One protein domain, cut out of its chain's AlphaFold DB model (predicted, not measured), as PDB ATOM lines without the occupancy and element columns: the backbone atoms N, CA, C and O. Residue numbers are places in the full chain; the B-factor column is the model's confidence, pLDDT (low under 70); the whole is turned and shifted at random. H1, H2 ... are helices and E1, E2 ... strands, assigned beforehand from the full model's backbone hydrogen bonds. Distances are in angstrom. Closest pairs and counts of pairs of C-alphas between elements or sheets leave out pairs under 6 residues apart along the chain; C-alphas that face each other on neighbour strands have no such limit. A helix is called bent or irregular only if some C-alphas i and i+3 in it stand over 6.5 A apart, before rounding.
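AT A GLANCE: This is residues 234 to 384 of the 523 residues of a protein of Lingula unguis (UniProt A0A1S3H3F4). Four helices, H1, H4, H5 and H7, form a loose up-and-down bundle along a long body, each running against the one before it, while H6 folds back along H5 and leads into H7. One end holds the short strand pair E1 and E2 with H2 and H3; at the other, residues 313 to 318 stick out. The printed part has 151 residues, mostly helix, with seven named helices and two strands in the order H1 E1 H2 H3 E2 H4 H5 H6 H7; the sheet E1 - E2 is antiparallel. It is only just loose, close to compact, with a radius of gyration of the C-alphas of 17.9 A, and spans 59 by 29 by 24 A.

HOW THE PARTS SIT: E1, residues 254 to 256, and E2, residues 286 to 288, have N 255 and O 287 within hydrogen-bond range at 3.0 A. H3, residues 278 to 285, touches no helix. H1, residues 234 to 249, touches H4, residues 290 to 313, closest at the C-alphas of Ala 237 and Ala 299, 5.1 A. H5, residues 324 to 353, is the hub and forms hairpins with H4, which it only just touches with 3 pairs of C-alphas within 8 A, closest Thr 304 and Leu 333, 6.8 A, and with H6, residues 356 to 371, closest Trp 332 and Asn 369, 6.4 A. It also touches H7, residues 374 to 383, closest C-alphas Leu 325 and Arg 379, 7.0 A, and, with residues 352 to 353 alone, H2, residues 266 to 273, closest Phe 268 and Trp 352, 5.7 A. Every O i to N i+4 pair is within hydrogen-bond range in the helices other than H5, which has 21 of 26.

IN THESE COORDINATES: H1 begins at C-alpha 234 (-17.884, 14.683, 24.960). H4 is 34.6 A long. H5, 38.8 A, has a kink of 70 degrees near residue 347 and is irregular, with C-alphas 349 and 352 8.5 A apart. H7 ends at C-alpha 383 (-16.668, 6.184, 31.737).

THE WHOLE: The C-alphas farthest apart, Val 263 and Pro 315, are 59.2 A apart. The printed part has no cut, and no link is long. Confidence is under 70 in 23 residues, among them 258 to 267 and 346 to 352.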
ATOM      1  N   SER A 234     -16.722  14.683  24.068       91.31
ATOM      2  CA  SER A 234     -17.884  14.683  24.960       91.31
ATOM      3  C   SER A 234     -17.648  15.524  26.216       91.31
ATOM      4  O   SER A 234     -18.527  16.294  26.617       91.31
ATOM      5  N   LEU A 235     -16.449  15.448  26.800       90.62
ATOM      6  CA  LEU A 235     -16.044  16.301  27.914       90.62
ATOM      7  C   LEU A 235     -16.002  17.774  27.492       90.62
ATOM      8  O   LEU A 235     -16.562  18.620  28.185       90.62
ATOM      9  N   LEU A 236     -15.396  18.073  26.342       92.00
ATOM     10  CA  LEU A 236     -15.285  19.429  25.815       92.00
ATOM     11  C   LEU A 236     -16.666  20.040  25.530       92.00
ATOM     12  O   LEU A 236     -16.947  21.146  25.983       92.00
ATOM     13  N   ALA A 237     -17.555  19.297  24.866       93.00
ATOM     14  CA  ALA A 237     -18.934  19.714  24.623       93.00
ATOM     15  C   ALA A 237     -19.693  19.968  25.937       93.00
ATOM     16  O   ALA A 237     -20.441  20.937  26.040       93.00
ATOM     17  N   THR A 238     -19.465  19.141  26.966       91.31
ATOM     18  CA  THR A 238     -20.049  19.328  28.309       91.31
ATOM     19  C   THR A 238     -19.578  20.633  28.930       91.31
ATOM     20  O   THR A 238     -20.412  21.461  29.299       91.31
ATOM     21  N   VAL A 239     -18.266  20.866  28.968       91.38
ATOM     22  CA  VAL A 239     -17.676  22.104  29.498       91.38
ATOM     23  C   VAL A 239     -18.187  23.330  28.740       91.38
ATOM     24  O   VAL A 239     -18.650  24.275  29.374       91.38
ATOM     25  N   PHE A 240     -18.185  23.307  27.406       91.56
ATOM     26  CA  PHE A 240     -18.692  24.418  26.598       91.56
ATOM     27  C   PHE A 240     -20.180  24.672  26.807       91.56
ATOM     28  O   PHE A 240     -20.590  25.826  26.861       91.56
ATOM     29  N   SER A 241     -20.986  23.629  27.008       91.94
ATOM     30  CA  SER A 241     -22.408  23.799  27.302       91.94
ATOM     31  C   SER A 241     -22.661  24.493  28.649       91.94
ATOM     32  O   SER A 241     -23.550  25.335  28.735       91.94
ATOM     33  N   PHE A 242     -21.857  24.199  29.680       91.62
ATOM     34  CA  PHE A 242     -21.936  24.887  30.974       91.62
ATOM     35  C   PHE A 242     -21.384  26.306  30.905       91.62
ATOM     36  O   PHE A 242     -21.972  27.217  31.479       91.62
ATOM     37  N   ALA A 243     -20.277  26.499  30.185       91.12
ATOM     38  CA  ALA A 243     -19.709  27.820  29.958       91.12
ATOM     39  C   ALA A 243     -20.699  28.724  29.211       91.12
ATOM     40  O   ALA A 243     -20.870  29.876  29.593       91.12
ATOM     41  N   SER A 244     -21.401  28.189  28.211       91.50
ATOM     42  CA  SER A 244     -22.445  28.895  27.468       91.50
ATOM     43  C   SER A 244     -23.584  29.377  28.377       91.50
ATOM     44  O   SER A 244     -23.939  30.554  28.339       91.50
ATOM     45  N   GLU A 245     -24.096  28.518  29.272       89.69
ATOM     46  CA  GLU A 245     -25.129  28.920  30.245       89.69
ATOM     47  C   GLU A 245     -24.595  29.948  31.256       89.69
ATOM     48  O   GLU A 245     -25.294  30.899  31.612       89.69
ATOM     49  N   ALA A 246     -23.346  29.792  31.702       91.19
ATOM     50  CA  ALA A 246     -22.708  30.752  32.595       91.19
ATOM     51  C   ALA A 246     -22.573  32.128  31.926       91.19
ATOM     52  O   ALA A 246     -22.942  33.132  32.531       91.19
ATOM     53  N   ILE A 247     -22.132  32.181  30.667       91.19
ATOM     54  CA  ILE A 247     -22.030  33.418  29.881       91.19
ATOM     55  C   ILE A 247     -23.417  34.042  29.691       91.19
ATOM     56  O   ILE A 247     -23.583  35.232  29.946       91.19
ATOM     57  N   SER A 248     -24.436  33.243  29.359       88.19
ATOM     58  CA  SER A 248     -25.828  33.705  29.289       88.19
ATOM     59  C   SER A 248     -26.329  34.292  30.614       88.19
ATOM     60  O   SER A 248     -27.233  35.122  30.619       88.19
ATOM     61  N   SER A 249     -25.797  33.893  31.767       88.94
ATOM     62  CA  SER A 249     -26.250  34.439  33.053       88.94
ATOM     63  C   SER A 249     -25.764  35.870  33.336       88.94
ATOM     64  O   SER A 249     -26.331  36.541  34.201       88.94
ATOM     65  N   VAL A 250     -24.754  36.346  32.603       90.44
ATOM     66  CA  VAL A 250     -24.076  37.628  32.825       90.44
ATOM     67  C   VAL A 250     -24.620  38.679  31.860       90.44
ATOM     68  O   VAL A 250     -24.633  38.472  30.648       90.44
ATOM     69  N   LYS A 251     -25.064  39.826  32.387       87.38
ATOM     70  CA  LYS A 251     -25.726  40.879  31.600       87.38
ATOM     71  C   LYS A 251     -24.800  41.469  30.532       87.38
ATOM     72  O   LYS A 251     -25.246  41.743  29.426       87.38
ATOM     73  N   GLU A 252     -23.527  41.645  30.863       88.62
ATOM     74  CA  GLU A 252     -22.503  42.271  30.024       88.62
ATOM     75  C   GLU A 252     -22.207  41.477  28.743       88.62
ATOM     76  O   GLU A 252     -21.739  42.047  27.761       88.62
ATOM     77  N   TYR A 253     -22.489  40.171  28.740       89.00
ATOM     78  CA  TYR A 253     -22.282  39.294  27.587       89.00
ATOM     79  C   TYR A 253     -23.561  39.018  26.794       89.00
ATOM     80  O   TYR A 253     -23.540  38.163  25.910       89.00
ATOM     81  N   ARG A 254     -24.664  39.710  27.090       88.94
ATOM     82  CA  ARG A 254     -25.912  39.604  26.326       88.94
ATOM     83  C   ARG A 254     -26.082  40.821  25.427       88.94
ATOM     84  O   ARG A 254     -25.737  41.940  25.807       88.94
ATOM     85  N   THR A 255     -26.651  40.609  24.252       88.44
ATOM     86  CA  THR A 255     -26.975  41.681  23.316       88.44
ATOM     87  C   THR A 255     -28.290  42.337  23.728       88.44
ATOM     88  O   THR A 255     -29.284  41.629  23.944       88.44
ATOM     89  N   PRO A 256     -28.329  43.676  23.868       84.94
ATOM     90  CA  PRO A 256     -29.582  44.380  24.084       84.94
ATOM     91  C   PRO A 256     -30.493  44.143  22.885       84.94
ATOM     92  O   PRO A 256     -30.049  44.146  21.741       84.94
ATOM     93  N   SER A 257     -31.768  43.897  23.160       75.00
ATOM     94  CA  SER A 257     -32.772  43.862  22.108       75.00
ATOM     95  C   SER A 257     -32.951  45.277  21.555       75.00
ATOM     96  O   SER A 257     -33.175  46.203  22.331       75.00
ATOM     97  N   ASP A 258     -32.912  45.438  20.229       67.94
ATOM     98  CA  ASP A 258     -33.224  46.705  19.538       67.94
ATOM     99  C   ASP A 258     -34.718  47.089  19.644       67.94
ATOM    100  O   ASP A 258     -35.185  48.062  19.051       67.94
ATOM    101  N   PHE A 259     -35.499  46.303  20.385       62.28
ATOM    102  CA  PHE A 259     -36.923  46.494  20.592       62.28
ATOM    103  C   PHE A 259     -37.196  47.650  21.565       62.28
ATOM    104  O   PHE A 259     -36.902  47.536  22.755       62.28
ATOM    105  N   ASP A 260     -37.815  48.730  21.076       58.88
ATOM    106  CA  ASP A 260     -38.303  49.835  21.909       58.88
ATOM    107  C   ASP A 260     -39.635  49.448  22.604       58.88
ATOM    108  O   ASP A 260     -40.678  49.347  21.943       58.88
ATOM    109  N   PRO A 261     -39.645  49.244  23.940       55.06
ATOM    110  CA  PRO A 261     -40.827  48.853  24.713       55.06
ATOM    111  C   PRO A 261     -42.003  49.820  24.624       55.06
ATOM    112  O   PRO A 261     -43.142  49.444  24.914       55.06
ATOM    113  N   ALA A 262     -41.714  51.090  24.338       52.38
ATOM    114  CA  ALA A 262     -42.657  52.177  24.530       52.38
ATOM    115  C   ALA A 262     -43.664  52.305  23.381       52.38
ATOM    116  O   ALA A 262     -44.699  52.947  23.562       52.38
ATOM    117  N   VAL A 263     -43.388  51.706  22.218       56.41
ATOM    118  CA  VAL A 263     -44.013  52.175  20.980       56.41
ATOM    119  C   VAL A 263     -45.282  51.410  20.581       56.41
ATOM    120  O   VAL A 263     -46.156  52.068  20.036       56.41
ATOM    121  N   ASN A 264     -45.484  50.108  20.872       54.34
ATOM    122  CA  ASN A 264     -46.577  49.373  20.183       54.34
ATOM    123  C   ASN A 264     -47.348  48.227  20.897       54.34
ATOM    124  O   ASN A 264     -48.151  47.584  20.220       54.34
ATOM    125  N   ASN A 265     -47.205  47.924  22.202       64.50
ATOM    126  CA  ASN A 265     -48.036  46.847  22.796       64.50
ATOM    127  C   ASN A 265     -48.388  46.997  24.292       64.50
ATOM    128  O   ASN A 265     -47.509  47.177  25.137       64.50
ATOM    129  N   SER A 266     -49.679  46.886  24.634       67.94
ATOM    130  CA  SER A 266     -50.188  47.011  26.013       67.94
ATOM    131  C   SER A 266     -49.746  45.851  26.909       67.94
ATOM    132  O   SER A 266     -49.368  46.082  28.056       67.94
ATOM    133  N   THR A 267     -49.694  44.631  26.372       66.88
ATOM    134  CA  THR A 267     -49.269  43.418  27.095       66.88
ATOM    135  C   THR A 267     -47.810  43.474  27.539       66.88
ATOM    136  O   THR A 267     -47.468  43.015  28.627       66.88
ATOM    137  N   PHE A 268     -46.933  44.077  26.735       70.06
ATOM    138  CA  PHE A 268     -45.520  44.215  27.084       70.06
ATOM    139  C   PHE A 268     -45.302  45.250  28.193       70.06
ATOM    140  O   PHE A 268     -44.513  45.023  29.112       70.06
ATOM    141  N   ARG A 269     -46.060  46.356  28.162       67.50
ATOM    142  CA  ARG A 269     -46.071  47.336  29.259       67.50
ATOM    143  C   ARG A 269     -46.578  46.711  30.555       67.50
ATOM    144  O   ARG A 269     -45.953  46.933  31.583       67.50
ATOM    145  N   GLU A 270     -47.637  45.903  30.503       69.75
ATOM    146  CA  GLU A 270     -48.128  45.133  31.659       69.75
ATOM    147  C   GLU A 270     -47.106  44.119  32.178       69.75
ATOM    148  O   GLU A 270     -47.021  43.884  33.383       69.75
ATOM    149  N   MET A 271     -46.299  43.529  31.291       70.31
ATOM    150  CA  MET A 271     -45.224  42.639  31.705       70.31
ATOM    151  C   MET A 271     -44.146  43.412  32.459       70.31
ATOM    152  O   MET A 271     -43.845  43.036  33.578       70.31
ATOM    153  N   ILE A 272     -43.622  44.517  31.922       68.81
ATOM    154  CA  ILE A 272     -42.562  45.311  32.577       68.81
ATOM    155  C   ILE A 272     -43.031  45.937  33.901       68.81
ATOM    156  O   ILE A 272     -42.230  46.069  34.826       68.81
ATOM    157  N   THR A 273     -44.304  46.324  34.014       65.69
ATOM    158  CA  THR A 273     -44.868  46.857  35.267       65.69
ATOM    159  C   THR A 273     -45.226  45.772  36.280       65.69
ATOM    160  O   THR A 273     -45.464  46.090  37.449       65.69
ATOM    161  N   ALA A 274     -45.242  44.497  35.882       67.88
ATOM    162  CA  ALA A 274     -45.312  43.401  36.832       67.88
ATOM    163  C   ALA A 274     -44.039  43.387  37.696       67.88
ATOM    164  O   ALA A 274     -42.957  43.736  37.234       67.88
ATOM    165  N   ASN A 275     -44.164  42.973  38.959       78.62
ATOM    166  CA  ASN A 275     -43.072  42.907  39.938       78.62
ATOM    167  C   ASN A 275     -42.028  41.819  39.581       78.62
ATOM    168  O   ASN A 275     -41.921  40.794  40.257       78.62
ATOM    169  N   LEU A 276     -41.321  41.998  38.464       79.88
ATOM    170  CA  LEU A 276     -40.270  41.119  37.969       79.88
ATOM    171  C   LEU A 276     -38.977  41.352  38.738       79.88
ATOM    172  O   LEU A 276     -38.603  42.478  39.066       79.88
ATOM    173  N   SER A 277     -38.241  40.270  38.957       84.44
ATOM    174  CA  SER A 277     -36.875  40.373  39.449       84.44
ATOM    175  C   SER A 277     -35.960  41.006  38.395       84.44
ATOM    176  O   SER A 277     -36.145  40.832  37.189       84.44
ATOM    177  N   ASN A 278     -34.882  41.651  38.849       84.81
ATOM    178  CA  ASN A 278     -33.849  42.209  37.963       84.81
ATOM    179  C   ASN A 278     -33.288  41.175  36.964       84.81
ATOM    180  O   ASN A 278     -32.872  41.536  35.865       84.81
ATOM    181  N   LYS A 279     -33.281  39.885  37.332       85.44
ATOM    182  CA  LYS A 279     -32.810  38.785  36.477       85.44
ATOM    183  C   LYS A 279     -33.798  38.454  35.360       85.44
ATOM    184  O   LYS A 279     -33.378  38.236  34.227       85.44
ATOM    185  N   GLU A 280     -35.093  38.428  35.671       84.12
ATOM    186  CA  GLU A 280     -36.145  38.205  34.674       84.12
ATOM    187  C   GLU A 280     -36.203  39.382  33.690       84.12
ATOM    188  O   GLU A 280     -36.209  39.163  32.480       84.12
ATOM    189  N   LEU A 281     -36.129  40.622  34.190       83.00
ATOM    190  CA  LEU A 281     -36.086  41.830  33.359       83.00
ATOM    191  C   LEU A 281     -34.869  41.853  32.423       83.00
ATOM    192  O   LEU A 281     -34.987  42.219  31.254       83.00
ATOM    193  N   MET A 282     -33.701  41.432  32.914       84.12
ATOM    194  CA  MET A 282     -32.497  41.316  32.092       84.12
ATOM    195  C   MET A 282     -32.697  40.335  30.927       84.12
ATOM    196  O   MET A 282     -32.389  40.692  29.794       84.12
ATOM    197  N   ARG A 283     -33.267  39.143  31.153       82.62
ATOM    198  CA  ARG A 283     -33.511  38.172  30.067       82.62
ATOM    199  C   ARG A 283     -34.663  38.550  29.130       82.62
ATOM    200  O   ARG A 283     -34.674  38.087  28.000       82.62
ATOM    201  N   LEU A 284     -35.612  39.374  29.573       80.12
ATOM    202  CA  LEU A 284     -36.673  39.921  28.712       80.12
ATOM    203  C   LEU A 284     -36.142  40.941  27.706       80.12
ATOM    204  O   LEU A 284     -36.630  41.028  26.586       80.12
ATOM    205  N   THR A 285     -35.167  41.741  28.130       77.75
ATOM    206  CA  THR A 285     -34.655  42.888  27.367       77.75
ATOM    207  C   THR A 285     -33.407  42.557  26.552       77.75
ATOM    208  O   THR A 285     -32.933  43.396  25.787       77.75
ATOM    209  N   THR A 286     -32.860  41.347  26.697       84.19
ATOM    210  CA  THR A 286     -31.604  40.936  26.060       84.19
ATOM    211  C   THR A 286     -31.671  39.507  25.530       84.19
ATOM    212  O   THR A 286     -32.252  38.618  26.156       84.19
ATOM    213  N   TYR A 287     -31.009  39.256  24.406       84.88
ATOM    214  CA  TYR A 287     -30.840  37.917  23.839       84.88
ATOM    215  C   TYR A 287     -29.375  37.470  23.940       84.88
ATOM    216  O   TYR A 287     -28.497  38.244  24.323       84.88
ATOM    217  N   ASP A 288     -29.123  36.183  23.717       86.94
ATOM    218  CA  ASP A 288     -27.763  35.649  23.757       86.94
ATOM    219  C   ASP A 288     -26.990  36.071  22.493       86.94
ATOM    220  O   ASP A 288     -27.554  36.186  21.408       86.94
ATOM    221  N   ASN A 289     -25.680  36.296  22.616       88.94
ATOM    222  CA  ASN A 289     -24.848  36.633  21.459       88.94
ATOM    223  C   ASN A 289     -24.762  35.448  20.481       88.94
ATOM    224  O   ASN A 289     -24.645  34.300  20.912       88.94
ATOM    225  N   ALA A 290     -24.639  35.730  19.180       89.62
ATOM    226  CA  ALA A 290     -24.568  34.704  18.129       89.62
ATOM    227  C   ALA A 290     -23.496  33.619  18.373       89.62
ATOM    228  O   ALA A 290     -23.718  32.442  18.104       89.62
ATOM    229  N   VAL A 291     -22.333  33.989  18.926       90.19
ATOM    230  CA  VAL A 291     -21.272  33.024  19.275       90.19
ATOM    231  C   VAL A 291     -21.740  32.040  20.350       90.19
ATOM    232  O   VAL A 291     -21.452  30.848  20.267       90.19
ATOM    233  N   ASN A 292     -22.464  32.533  21.356       90.94
ATOM    234  CA  ASN A 292     -22.967  31.714  22.450       90.94
ATOM    235  C   ASN A 292     -24.081  30.768  21.975       90.94
ATOM    236  O   ASN A 292     -24.103  29.600  22.360       90.94
ATOM    237  N   ASP A 293     -24.942  31.248  21.075       87.56
ATOM    238  CA  ASP A 293     -25.972  30.434  20.426       87.56
ATOM    239  C   ASP A 293     -25.356  29.284  19.619       87.56
ATOM    240  O   ASP A 293     -25.703  28.125  19.840       87.56
ATOM    241  N   ILE A 294     -24.357  29.575  18.777       91.19
ATOM    242  CA  ILE A 294     -23.647  28.552  17.993       91.19
ATOM    243  C   ILE A 294     -22.993  27.510  18.911       91.19
ATOM    244  O   ILE A 294     -23.102  26.309  18.661       91.19
ATOM    245  N   LEU A 295     -22.321  27.944  19.984       91.00
ATOM    246  CA  LEU A 295     -21.697  27.028  20.948       91.00
ATOM    247  C   LEU A 295     -22.730  26.102  21.604       91.00
ATOM    248  O   LEU A 295     -22.489  24.896  21.725       91.00
ATOM    249  N   ARG A 296     -23.881  26.649  22.006       88.62
ATOM    250  CA  ARG A 296     -24.981  25.882  22.599       88.62
ATOM    251  C   ARG A 296     -25.546  24.862  21.617       88.62
ATOM    252  O   ARG A 296     -25.744  23.709  22.007       88.62
ATOM    253  N   ASP A 297     -25.776  25.265  20.375       89.62
ATOM    254  CA  ASP A 297     -26.382  24.416  19.353       89.62
ATOM    255  C   ASP A 297     -25.443  23.273  18.966       89.62
ATOM    256  O   ASP A 297     -25.842  22.109  19.000       89.62
ATOM    257  N   VAL A 298     -24.160  23.561  18.712       92.88
ATOM    258  CA  VAL A 298     -23.147  22.533  18.416       92.88
ATOM    259  C   VAL A 298     -23.072  21.492  19.538       92.88
ATOM    260  O   VAL A 298     -23.069  20.287  19.264       92.88
ATOM    261  N   ALA A 299     -23.071  21.925  20.804       92.31
ATOM    262  CA  ALA A 299     -23.091  21.010  21.943       92.31
ATOM    263  C   ALA A 299     -24.391  20.182  21.998       92.31
ATOM    264  O   ALA A 299     -24.343  18.969  22.211       92.31
ATOM    265  N   GLN A 300     -25.550  20.803  21.756       91.06
ATOM    266  CA  GLN A 300     -26.850  20.127  21.733       91.06
ATOM    267  C   GLN A 300     -26.921  19.049  20.640       91.06
ATOM    268  O   GLN A 300     -27.357  17.923  20.911       91.06
ATOM    269  N   TYR A 301     -26.457  19.346  19.425       93.56
ATOM    270  CA  TYR A 301     -26.382  18.372  18.333       93.56
ATOM    271  C   TYR A 301     -25.425  17.224  18.668       93.56
ATOM    272  O   TYR A 301     -25.780  16.059  18.474       93.56
ATOM    273  N   PHE A 302     -24.256  17.521  19.246       94.44
ATOM    274  CA  PHE A 302     -23.313  16.495  19.693       94.44
ATOM    275  C   PHE A 302     -23.945  15.551  20.729       94.44
ATOM    276  O   PHE A 302     -23.862  14.329  20.601       94.44
ATOM    277  N   PHE A 303     -24.637  16.092  21.734       92.25
ATOM    278  CA  PHE A 303     -25.311  15.287  22.757       92.25
ATOM    279  C   PHE A 303     -26.475  14.463  22.219       92.25
ATOM    280  O   PHE A 303     -26.733  13.364  22.720       92.25
ATOM    281  N   THR A 304     -27.169  14.990  21.216       93.69
ATOM    282  CA  THR A 304     -28.222  14.273  20.500       93.69
ATOM    283  C   THR A 304     -27.629  13.067  19.779       93.69
ATOM    284  O   THR A 304     -28.120  11.952  19.944       93.69
ATOM    285  N   LEU A 305     -26.517  13.266  19.063       94.31
ATOM    286  CA  LEU A 305     -25.792  12.189  18.396       94.31
ATOM    287  C   LEU A 305     -25.289  11.136  19.397       94.31
ATOM    288  O   LEU A 305     -25.505   9.947  19.174       94.31
ATOM    289  N   ASP A 306     -24.686  11.546  20.517       92.81
ATOM    290  CA  ASP A 306     -24.206  10.622  21.557       92.81
ATOM    291  C   ASP A 306     -25.345   9.765  22.139       92.81
ATOM    292  O   ASP A 306     -25.203   8.543  22.215       92.81
ATOM    293  N   ILE A 307     -26.508  10.348  22.466       90.81
ATOM    294  CA  ILE A 307     -27.663   9.567  22.951       90.81
ATOM    295  C   ILE A 307     -28.161   8.594  21.883       90.81
ATOM    296  O   ILE A 307     -28.424   7.432  22.199       90.81
ATOM    297  N   ILE A 308     -28.299   9.040  20.632       91.81
ATOM    298  CA  ILE A 308     -28.792   8.186  19.545       91.81
ATOM    299  C   ILE A 308     -27.850   6.997  19.345       91.81
ATOM    300  O   ILE A 308     -28.307   5.854  19.325       91.81
ATOM    301  N   LEU A 309     -26.536   7.235  19.275       91.25
ATOM    302  CA  LEU A 309     -25.540   6.172  19.133       91.25
ATOM    303  C   LEU A 309     -25.599   5.174  20.300       91.25
ATOM    304  O   LEU A 309     -25.533   3.963  20.080       91.25
ATOM    305  N   ARG A 310     -25.801   5.653  21.533       88.62
ATOM    306  CA  ARG A 310     -25.949   4.787  22.715       88.62
ATOM    307  C   ARG A 310     -27.237   3.973  22.684       88.62
ATOM    308  O   ARG A 310     -27.199   2.773  22.956       88.62
ATOM    309  N   MET A 311     -28.353   4.580  22.292       88.69
ATOM    310  CA  MET A 311     -29.629   3.882  22.128       88.69
ATOM    311  C   MET A 311     -29.534   2.787  21.052       88.69
ATOM    312  O   MET A 311     -30.043   1.686  21.257       88.69
ATOM    313  N   LEU A 312     -28.829   3.049  19.945       88.31
ATOM    314  CA  LEU A 312     -28.576   2.072  18.874       88.31
ATOM    315  C   LEU A 312     -27.643   0.929  19.306       88.31
ATOM    316  O   LEU A 312     -27.781  -0.191  18.809       88.31
ATOM    317  N   SER A 313     -26.714   1.202  20.228       86.44
ATOM    318  CA  SER A 313     -25.774   0.206  20.763       86.44
ATOM    319  C   SER A 313     -26.398  -0.765  21.776       86.44
ATOM    320  O   SER A 313     -25.846  -1.840  22.008       86.44
ATOM    321  N   SER A 314     -27.553  -0.425  22.361       82.56
ATOM    322  CA  SER A 314     -28.211  -1.234  23.396       82.56
ATOM    323  C   SER A 314     -28.726  -2.584  22.854       82.56
ATOM    324  O   SER A 314     -29.319  -2.629  21.769       82.56
ATOM    325  N   PRO A 315     -28.602  -3.692  23.616       73.25
ATOM    326  CA  PRO A 315     -29.040  -5.032  23.202       73.25
ATOM    327  C   PRO A 315     -30.567  -5.177  23.041       73.25
ATOM    328  O   PRO A 315     -31.028  -6.168  22.474       73.25
ATOM    329  N   GLY A 316     -31.362  -4.206  23.511       72.25
ATOM    330  CA  GLY A 316     -32.812  -4.144  23.306       72.25
ATOM    331  C   GLY A 316     -33.396  -2.749  23.558       72.25
ATOM    332  O   GLY A 316     -32.840  -1.969  24.336       72.25
ATOM    333  N   ARG A 317     -34.546  -2.445  22.930       69.56
ATOM    334  CA  ARG A 317     -35.210  -1.122  23.013       69.56
ATOM    335  C   ARG A 317     -35.608  -0.740  24.444       69.56
ATOM    336  O   ARG A 317     -35.440   0.404  24.836       69.56
ATOM    337  N   TRP A 318     -36.050  -1.713  25.239       78.31
ATOM    338  CA  TRP A 318     -36.461  -1.506  26.635       78.31
ATOM    339  C   TRP A 318     -35.326  -1.671  27.647       78.31
ATOM    340  O   TRP A 318     -35.411  -1.160  28.758       78.31
ATOM    341  N   HIS A 319     -34.243  -2.356  27.270       77.31
ATOM    342  CA  HIS A 319     -33.095  -2.540  28.158       77.31
ATOM    343  C   HIS A 319     -32.404  -1.202  28.457       77.31
ATOM    344  O   HIS A 319     -31.998  -0.960  29.590       77.31
ATOM    345  N   TYR A 320     -32.361  -0.301  27.469       81.06
ATOM    346  CA  TYR A 320     -31.774   1.030  27.622       81.06
ATOM    347  C   TYR A 320     -32.436   1.833  28.753       81.06
ATOM    348  O   TYR A 320     -31.738   2.463  29.547       81.06
ATOM    349  N   PHE A 321     -33.764   1.737  28.885       85.12
ATOM    350  CA  PHE A 321     -34.556   2.474  29.875       85.12
ATOM    351  C   PHE A 321     -34.537   1.872  31.289       85.12
ATOM    352  O   PHE A 321     -35.103   2.465  32.201       85.12
ATOM    353  N   LYS A 322     -33.864   0.733  31.519       84.62
ATOM    354  CA  LYS A 322     -33.660   0.216  32.885       84.62
ATOM    355  C   LYS A 322     -32.635   1.030  33.680       84.62
ATOM    356  O   LYS A 322     -32.656   1.009  34.906       84.62
ATOM    357  N   SER A 323     -31.727   1.729  32.998       84.62
ATOM    358  CA  SER A 323     -30.733   2.586  33.647       84.62
ATOM    359  C   SER A 323     -31.302   3.984  33.885       84.62
ATOM    360  O   SER A 323     -31.685   4.668  32.936       84.62
ATOM    361  N   VAL A 324     -31.293   4.438  35.141       86.88
ATOM    362  CA  VAL A 324     -31.786   5.773  35.533       86.88
ATOM    363  C   VAL A 324     -31.072   6.886  34.758       86.88
ATOM    364  O   VAL A 324     -31.721   7.802  34.266       86.88
ATOM    365  N   LEU A 325     -29.752   6.778  34.564       86.25
ATOM    366  CA  LEU A 325     -28.968   7.771  33.816       86.25
ATOM    367  C   LEU A 325     -29.401   7.875  32.346       86.25
ATOM    368  O   LEU A 325     -29.424   8.962  31.778       86.25
ATOM    369  N   ASN A 326     -29.779   6.754  31.731       88.38
ATOM    370  CA  ASN A 326     -30.273   6.736  30.356       88.38
ATOM    371  C   ASN A 326     -31.663   7.375  30.242       88.38
ATOM    372  O   ASN A 326     -31.927   8.083  29.273       88.38
ATOM    373  N   VAL A 327     -32.538   7.142  31.228       90.12
ATOM    374  CA  VAL A 327     -33.871   7.764  31.286       90.12
ATOM    375  C   VAL A 327     -33.742   9.277  31.421       90.12
ATOM    376  O   VAL A 327     -34.365  10.004  30.653       90.12
ATOM    377  N   VAL A 328     -32.900   9.746  32.343       90.50
ATOM    378  CA  VAL A 328     -32.651  11.179  32.554       90.50
ATOM    379  C   VAL A 328     -32.128  11.844  31.279       90.50
ATOM    380  O   VAL A 328     -32.650  12.883  30.887       90.50
ATOM    381  N   ASP A 329     -31.175  11.216  30.586       90.00
ATOM    382  CA  ASP A 329     -30.647  11.711  29.310       90.00
ATOM    383  C   ASP A 329     -31.731  11.804  28.221       90.00
ATOM    384  O   ASP A 329     -31.773  12.781  27.474       90.00
ATOM    385  N   CYS A 330     -32.622  10.812  28.127       90.12
ATOM    386  CA  CYS A 330     -33.733  10.826  27.173       90.12
ATOM    387  C   CYS A 330     -34.769  11.902  27.499       90.12
ATOM    388  O   CYS A 330     -35.189  12.620  26.594       90.12
ATOM    389  N   VAL A 331     -35.168  12.020  28.770       91.31
ATOM    390  CA  VAL A 331     -36.110  13.054  29.223       91.31
ATOM    391  C   VAL A 331     -35.542  14.426  28.901       91.31
ATOM    392  O   VAL A 331     -36.218  15.201  28.236       91.31
ATOM    393  N   TRP A 332     -34.284  14.672  29.274       92.25
ATOM    394  CA  TRP A 332     -33.578  15.910  28.967       92.25
ATOM    395  C   TRP A 332     -33.517  16.200  27.462       92.25
ATOM    396  O   TRP A 332     -33.772  17.325  27.041       92.25
ATOM    397  N   LEU A 333     -33.182  15.206  26.633       91.56
ATOM    398  CA  LEU A 333     -33.074  15.392  25.186       91.56
ATOM    399  C   LEU A 333     -34.417  15.798  24.577       91.56
ATOM    400  O   LEU A 333     -34.479  16.743  23.793       91.56
ATOM    401  N   VAL A 334     -35.483  15.084  24.942       92.25
ATOM    402  CA  VAL A 334     -36.833  15.359  24.449       92.25
ATOM    403  C   VAL A 334     -37.289  16.734  24.924       92.25
ATOM    404  O   VAL A 334     -37.712  17.538  24.098       92.25
ATOM    405  N   SER A 335     -37.148  17.050  26.215       93.31
ATOM    406  CA  SER A 335     -37.536  18.363  26.733       93.31
ATOM    407  C   SER A 335     -36.718  19.496  26.115       93.31
ATOM    408  O   SER A 335     -37.284  20.539  25.805       93.31
ATOM    409  N   ALA A 336     -35.424  19.297  25.851       91.12
ATOM    410  CA  ALA A 336     -34.576  20.295  25.204       91.12
ATOM    411  C   ALA A 336     -35.024  20.604  23.770       91.12
ATOM    412  O   ALA A 336     -35.159  21.774  23.421       91.12
ATOM    413  N   TRP A 337     -35.289  19.582  22.950       92.31
ATOM    414  CA  TRP A 337     -35.757  19.787  21.576       92.31
ATOM    415  C   TRP A 337     -37.174  20.356  21.517       92.31
ATOM    416  O   TRP A 337     -37.447  21.199  20.668       92.31
ATOM    417  N   VAL A 338     -38.057  19.953  22.437       91.69
ATOM    418  CA  VAL A 338     -39.404  20.530  22.558       91.69
ATOM    419  C   VAL A 338     -39.329  22.009  22.935       91.69
ATOM    420  O   VAL A 338     -39.986  22.825  22.297       91.69
ATOM    421  N   LEU A 339     -38.500  22.373  23.920       89.19
ATOM    422  CA  LEU A 339     -38.290  23.772  24.302       89.19
ATOM    423  C   LEU A 339     -37.664  24.579  23.161       89.19
ATOM    424  O   LEU A 339     -38.116  25.687  22.893       89.19
ATOM    425  N   TYR A 340     -36.675  24.023  22.458       87.81
ATOM    426  CA  TYR A 340     -36.054  24.674  21.302       87.81
ATOM    427  C   TYR A 340     -37.071  24.927  20.179       87.81
ATOM    428  O   TYR A 340     -37.187  26.049  19.695       87.81
ATOM    429  N   ALA A 341     -37.861  23.912  19.816       87.50
ATOM    430  CA  ALA A 341     -38.914  24.040  18.810       87.50
ATOM    431  C   ALA A 341     -39.990  25.047  19.236       87.50
ATOM    432  O   ALA A 341     -40.432  25.849  18.420       87.50
ATOM    433  N   PHE A 342     -40.385  25.045  20.511       85.38
ATOM    434  CA  PHE A 342     -41.352  26.001  21.041       85.38
ATOM    435  C   PHE A 342     -40.830  27.443  20.967       85.38
ATOM    436  O   PHE A 342     -41.540  28.321  20.480       85.38
ATOM    437  N   VAL A 343     -39.584  27.697  21.380       80.50
ATOM    438  CA  VAL A 343     -38.988  29.040  21.294       80.50
ATOM    439  C   VAL A 343     -38.878  29.499  19.836       80.50
ATOM    440  O   VAL A 343     -39.234  30.638  19.535       80.50
ATOM    441  N   LEU A 344     -38.457  28.613  18.929       80.19
ATOM    442  CA  LEU A 344     -38.275  28.936  17.513       80.19
ATOM    443  C   LEU A 344     -39.604  29.173  16.776       80.19
ATOM    444  O   LEU A 344     -39.684  30.086  15.964       80.19
ATOM    445  N   LEU A 345     -40.644  28.384  17.061       76.25
ATOM    446  CA  LEU A 345     -41.939  28.468  16.368       76.25
ATOM    447  C   LEU A 345     -42.903  29.495  16.977       76.25
ATOM    448  O   LEU A 345     -43.676  30.100  16.243       76.25
ATOM    449  N   TYR A 346     -42.898  29.670  18.303       67.56
ATOM    450  CA  TYR A 346     -43.897  30.489  19.005       67.56
ATOM    451  C   TYR A 346     -43.322  31.767  19.620       67.56
ATOM    452  O   TYR A 346     -43.996  32.797  19.612       67.56
ATOM    453  N   CYS A 347     -42.099  31.738  20.160       65.25
ATOM    454  CA  CYS A 347     -41.526  32.926  20.797       65.25
ATOM    455  C   CYS A 347     -40.846  33.869  19.802       65.25
ATOM    456  O   CYS A 347     -40.958  35.071  19.994       65.25
ATOM    457  N   ALA A 348     -40.207  33.381  18.735       63.69
ATOM    458  CA  ALA A 348     -39.502  34.245  17.778       63.69
ATOM    459  C   ALA A 348     -40.405  35.324  17.137       63.69
ATOM    460  O   ALA A 348     -39.976  36.459  16.954       63.69
ATOM    461  N   GLU A 349     -41.669  34.987  16.872       63.38
ATOM    462  CA  GLU A 349     -42.626  35.852  16.164       63.38
ATOM    463  C   GLU A 349     -43.620  36.570  17.095       63.38
ATOM    464  O   GLU A 349     -44.234  37.545  16.685       63.38
ATOM    465  N   CYS A 350     -43.829  36.090  18.331       66.25
ATOM    466  CA  CYS A 350     -44.959  36.514  19.173       66.25
ATOM    467  C   CYS A 350     -44.638  36.630  20.674       66.25
ATOM    468  O   CYS A 350     -45.561  36.746  21.479       66.25
ATOM    469  N   TRP A 351     -43.371  36.602  21.107       68.00
ATOM    470  CA  TRP A 351     -43.037  36.631  22.544       68.00
ATOM    471  C   TRP A 351     -43.634  37.829  23.308       68.00
ATOM    472  O   TRP A 351     -43.970  37.693  24.482       68.00
ATOM    473  N   TRP A 352     -43.848  38.969  22.646       67.38
ATOM    474  CA  TRP A 352     -44.466  40.172  23.225       67.38
ATOM    475  C   TRP A 352     -45.976  40.051  23.511       67.38
ATOM    476  O   TRP A 352     -46.536  40.891  24.220       67.38
ATOM    477  N   THR A 353     -46.660  39.034  22.973       70.38
ATOM    478  CA  THR A 353     -48.077  38.747  23.279       70.38
ATOM    479  C   THR A 353     -48.241  37.758  24.434       70.38
ATOM    480  O   THR A 353     -49.364  37.492  24.866       70.38
ATOM    481  N   MET A 354     -47.138  37.213  24.958       76.00
ATOM    482  CA  MET A 354     -47.172  36.262  26.066       76.00
ATOM    483  C   MET A 354     -47.565  36.942  27.378       76.00
ATOM    484  O   MET A 354     -47.172  38.070  27.664       76.00
ATOM    485  N   SER A 355     -48.308  36.222  28.219       82.62
ATOM    486  CA  SER A 355     -48.574  36.662  29.589       82.62
ATOM    487  C   SER A 355     -47.323  36.529  30.468       82.62
ATOM    488  O   SER A 355     -46.436  35.710  30.212       82.62
ATOM    489  N   THR A 356     -47.271  37.292  31.564       81.38
ATOM    490  CA  THR A 356     -46.200  37.215  32.581       81.38
ATOM    491  C   THR A 356     -46.010  35.795  33.126       81.38
ATOM    492  O   THR A 356     -44.881  35.343  33.316       81.38
ATOM    493  N   LEU A 357     -47.107  35.063  33.352       84.75
ATOM    494  CA  LEU A 357     -47.073  33.683  33.839       84.75
ATOM    495  C   LEU A 357     -46.464  32.724  32.808       84.75
ATOM    496  O   LEU A 357     -45.640  31.882  33.172       84.75
ATOM    497  N   ALA A 358     -46.838  32.860  31.531       84.62
ATOM    498  CA  ALA A 358     -46.281  32.045  30.456       84.62
ATOM    499  C   ALA A 358     -44.771  32.281  30.324       84.62
ATOM    500  O   ALA A 358     -44.004  31.318  30.337       84.62
ATOM    501  N   PHE A 359     -44.338  33.548  30.319       82.81
ATOM    502  CA  PHE A 359     -42.918  33.906  30.290       82.81
ATOM    503  C   PHE A 359     -42.137  33.270  31.450       82.81
ATOM    504  O   PHE A 359     -41.142  32.587  31.211       82.81
ATOM    505  N   ARG A 360     -42.606  33.420  32.699       86.56
ATOM    506  CA  ARG A 360     -41.943  32.824  33.875       86.56
ATOM    507  C   ARG A 360     -41.872  31.305  33.771       86.56
ATOM    508  O   ARG A 360     -40.839  30.720  34.081       86.56
ATOM    509  N   THR A 361     -42.942  30.670  33.303       87.94
ATOM    510  CA  THR A 361     -42.984  29.214  33.126       87.94
ATOM    511  C   THR A 361     -41.932  28.758  32.116       87.94
ATOM    512  O   THR A 361     -41.135  27.877  32.426       87.94
ATOM    513  N   ILE A 362     -41.864  29.397  30.945       85.56
ATOM    514  CA  ILE A 362     -40.870  29.084  29.907       85.56
ATOM    515  C   ILE A 362     -39.448  29.352  30.419       85.56
ATOM    516  O   ILE A 362     -38.566  28.515  30.236       85.56
ATOM    517  N   PHE A 363     -39.235  30.474  31.112       84.56
ATOM    518  CA  PHE A 363     -37.953  30.838  31.714       84.56
ATOM    519  C   PHE A 363     -37.453  29.763  32.694       84.56
ATOM    520  O   PHE A 363     -36.319  29.293  32.574       84.56
ATOM    521  N   TRP A 364     -38.298  29.325  33.634       87.69
ATOM    522  CA  TRP A 364     -37.930  28.288  34.602       87.69
ATOM    523  C   TRP A 364     -37.745  26.921  33.943       87.69
ATOM    524  O   TRP A 364     -36.785  26.227  34.268       87.69
ATOM    525  N   LEU A 365     -38.603  26.544  32.989       90.06
ATOM    526  CA  LEU A 365     -38.456  25.289  32.245       90.06
ATOM    527  C   LEU A 365     -37.143  25.246  31.459       90.06
ATOM    528  O   LEU A 365     -36.450  24.231  31.504       90.06
ATOM    529  N   TYR A 366     -36.765  26.345  30.799       87.00
ATOM    530  CA  TYR A 366     -35.477  26.473  30.118       87.00
ATOM    531  C   TYR A 366     -34.306  26.275  31.090       87.00
ATOM    532  O   TYR A 366     -33.419  25.458  30.836       87.00
ATOM    533  N   PHE A 367     -34.327  26.961  32.239       85.19
ATOM    534  CA  PHE A 367     -33.240  26.901  33.219       85.19
ATOM    535  C   PHE A 367     -33.109  25.521  33.880       85.19
ATOM    536  O   PHE A 367     -32.006  24.976  33.998       85.19
ATOM    537  N   ILE A 368     -34.236  24.919  34.269       89.50
ATOM    538  CA  ILE A 368     -34.280  23.561  34.821       89.50
ATOM    539  C   ILE A 368     -33.754  22.572  33.779       89.50
ATOM    540  O   ILE A 368     -32.866  21.778  34.085       89.50
ATOM    541  N   ASN A 369     -34.238  22.653  32.537       89.56
ATOM    542  CA  ASN A 369     -33.806  21.770  31.461       89.56
ATOM    543  C   ASN A 369     -32.299  21.878  31.180       89.56
ATOM    544  O   ASN A 369     -31.632  20.862  30.999       89.56
ATOM    545  N   ASN A 370     -31.730  23.083  31.178       84.94
ATOM    546  CA  ASN A 370     -30.289  23.248  30.985       84.94
ATOM    547  C   ASN A 370     -29.481  22.733  32.180       84.94
ATOM    548  O   ASN A 370     -28.416  22.146  31.986       84.94
ATOM    549  N   SER A 371     -30.023  22.838  33.395       85.94
ATOM    550  CA  SER A 371     -29.401  22.286  34.603       85.94
ATOM    551  C   SER A 371     -29.361  20.751  34.602       85.94
ATOM    552  O   SER A 371     -28.399  20.170  35.102       85.94
ATOM    553  N   LEU A 372     -30.334  20.068  33.977       88.38
ATOM    554  CA  LEU A 372     -30.342  18.598  33.848       88.38
ATOM    555  C   LEU A 372     -29.109  18.046  33.106       88.38
ATOM    556  O   LEU A 372     -28.747  16.884  33.293       88.38
ATOM    557  N   ARG A 373     -28.389  18.867  32.327       85.94
ATOM    558  CA  ARG A 373     -27.116  18.470  31.697       85.94
ATOM    559  C   ARG A 373     -26.053  18.062  32.722       85.94
ATOM    560  O   ARG A 373     -25.119  17.353  32.362       85.94
ATOM    561  N   VAL A 374     -26.194  18.427  34.003       87.56
ATOM    562  CA  VAL A 374     -25.274  18.011  35.082       87.56
ATOM    563  C   VAL A 374     -25.176  16.493  35.216       87.56
ATOM    564  O   VAL A 374     -24.103  15.962  35.505       87.56
ATOM    565  N   PHE A 375     -26.243  15.763  34.885       88.06
ATOM    566  CA  PHE A 375     -26.226  14.302  34.872       88.06
ATOM    567  C   PHE A 375     -25.283  13.724  33.804       88.06
ATOM    568  O   PHE A 375     -24.775  12.613  33.969       88.06
ATOM    569  N   ARG A 376     -24.933  14.495  32.762       85.12
ATOM    570  CA  ARG A 376     -23.889  14.113  31.797       85.12
ATOM    571  C   ARG A 376     -22.512  14.040  32.434       85.12
ATOM    572  O   ARG A 376     -21.754  13.129  32.112       85.12
ATOM    573  N   VAL A 377     -22.202  14.936  33.372       86.56
ATOM    574  CA  VAL A 377     -20.937  14.899  34.123       86.56
ATOM    575  C   VAL A 377     -20.849  13.603  34.926       86.56
ATOM    576  O   VAL A 377     -19.830  12.916  34.886       86.56
ATOM    577  N   VAL A 378     -21.949  13.214  35.580       84.75
ATOM    578  CA  VAL A 378     -22.051  11.938  36.302       84.75
ATOM    579  C   VAL A 378     -21.821  10.761  35.350       84.75
ATOM    580  O   VAL A 378     -21.032   9.867  35.652       84.75
ATOM    581  N   ARG A 379     -22.437  10.780  34.161       83.75
ATOM    582  CA  ARG A 379     -22.250   9.747  33.130       83.75
ATOM    583  C   ARG A 379     -20.796   9.637  32.663       83.75
ATOM    584  O   ARG A 379     -20.260   8.532  32.627       83.75
ATOM    585  N   ILE A 380     -20.153  10.756  32.332       83.31
ATOM    586  CA  ILE A 380     -18.726  10.802  31.964       83.31
ATOM    587  C   ILE A 380     -17.873  10.240  33.105       83.31
ATOM    588  O   ILE A 380     -16.925   9.492  32.866       83.31
ATOM    589  N   GLY A 381     -18.261  10.523  34.348       82.69
ATOM    590  CA  GLY A 381     -17.663   9.955  35.545       82.69
ATOM    591  C   GLY A 381     -17.656   8.426  35.588       82.69
ATOM    592  O   GLY A 381     -16.659   7.836  35.988       82.69
ATOM    593  N   TYR A 382     -18.712   7.771  35.100       80.62
ATOM    594  CA  TYR A 382     -18.758   6.307  34.979       80.62
ATOM    595  C   TYR A 382     -17.884   5.748  33.849       80.62
ATOM    596  O   TYR A 382     -17.492   4.581  33.908       80.62
ATOM    597  N   LEU A 383     -17.563   6.560  32.837       81.12
ATOM    598  CA  LEU A 383     -16.668   6.184  31.737       81.12
ATOM    599  C   LEU A 383     -15.196   6.372  32.127       81.12
ATOM    600  O   LEU A 383     -14.330   5.584  31.743       81.12
ATOM    601  N   PHE A 384     -14.891   7.406  32.913       83.00
ATOM    602  CA  PHE A 384     -13.532   7.710  33.339       83.00
ATOM    603  C   PHE A 384     -13.168   6.970  34.632       83.00
ATOM    604  O   PHE A 384     -13.628   7.317  35.715       83.00
TER     605      PHE A 384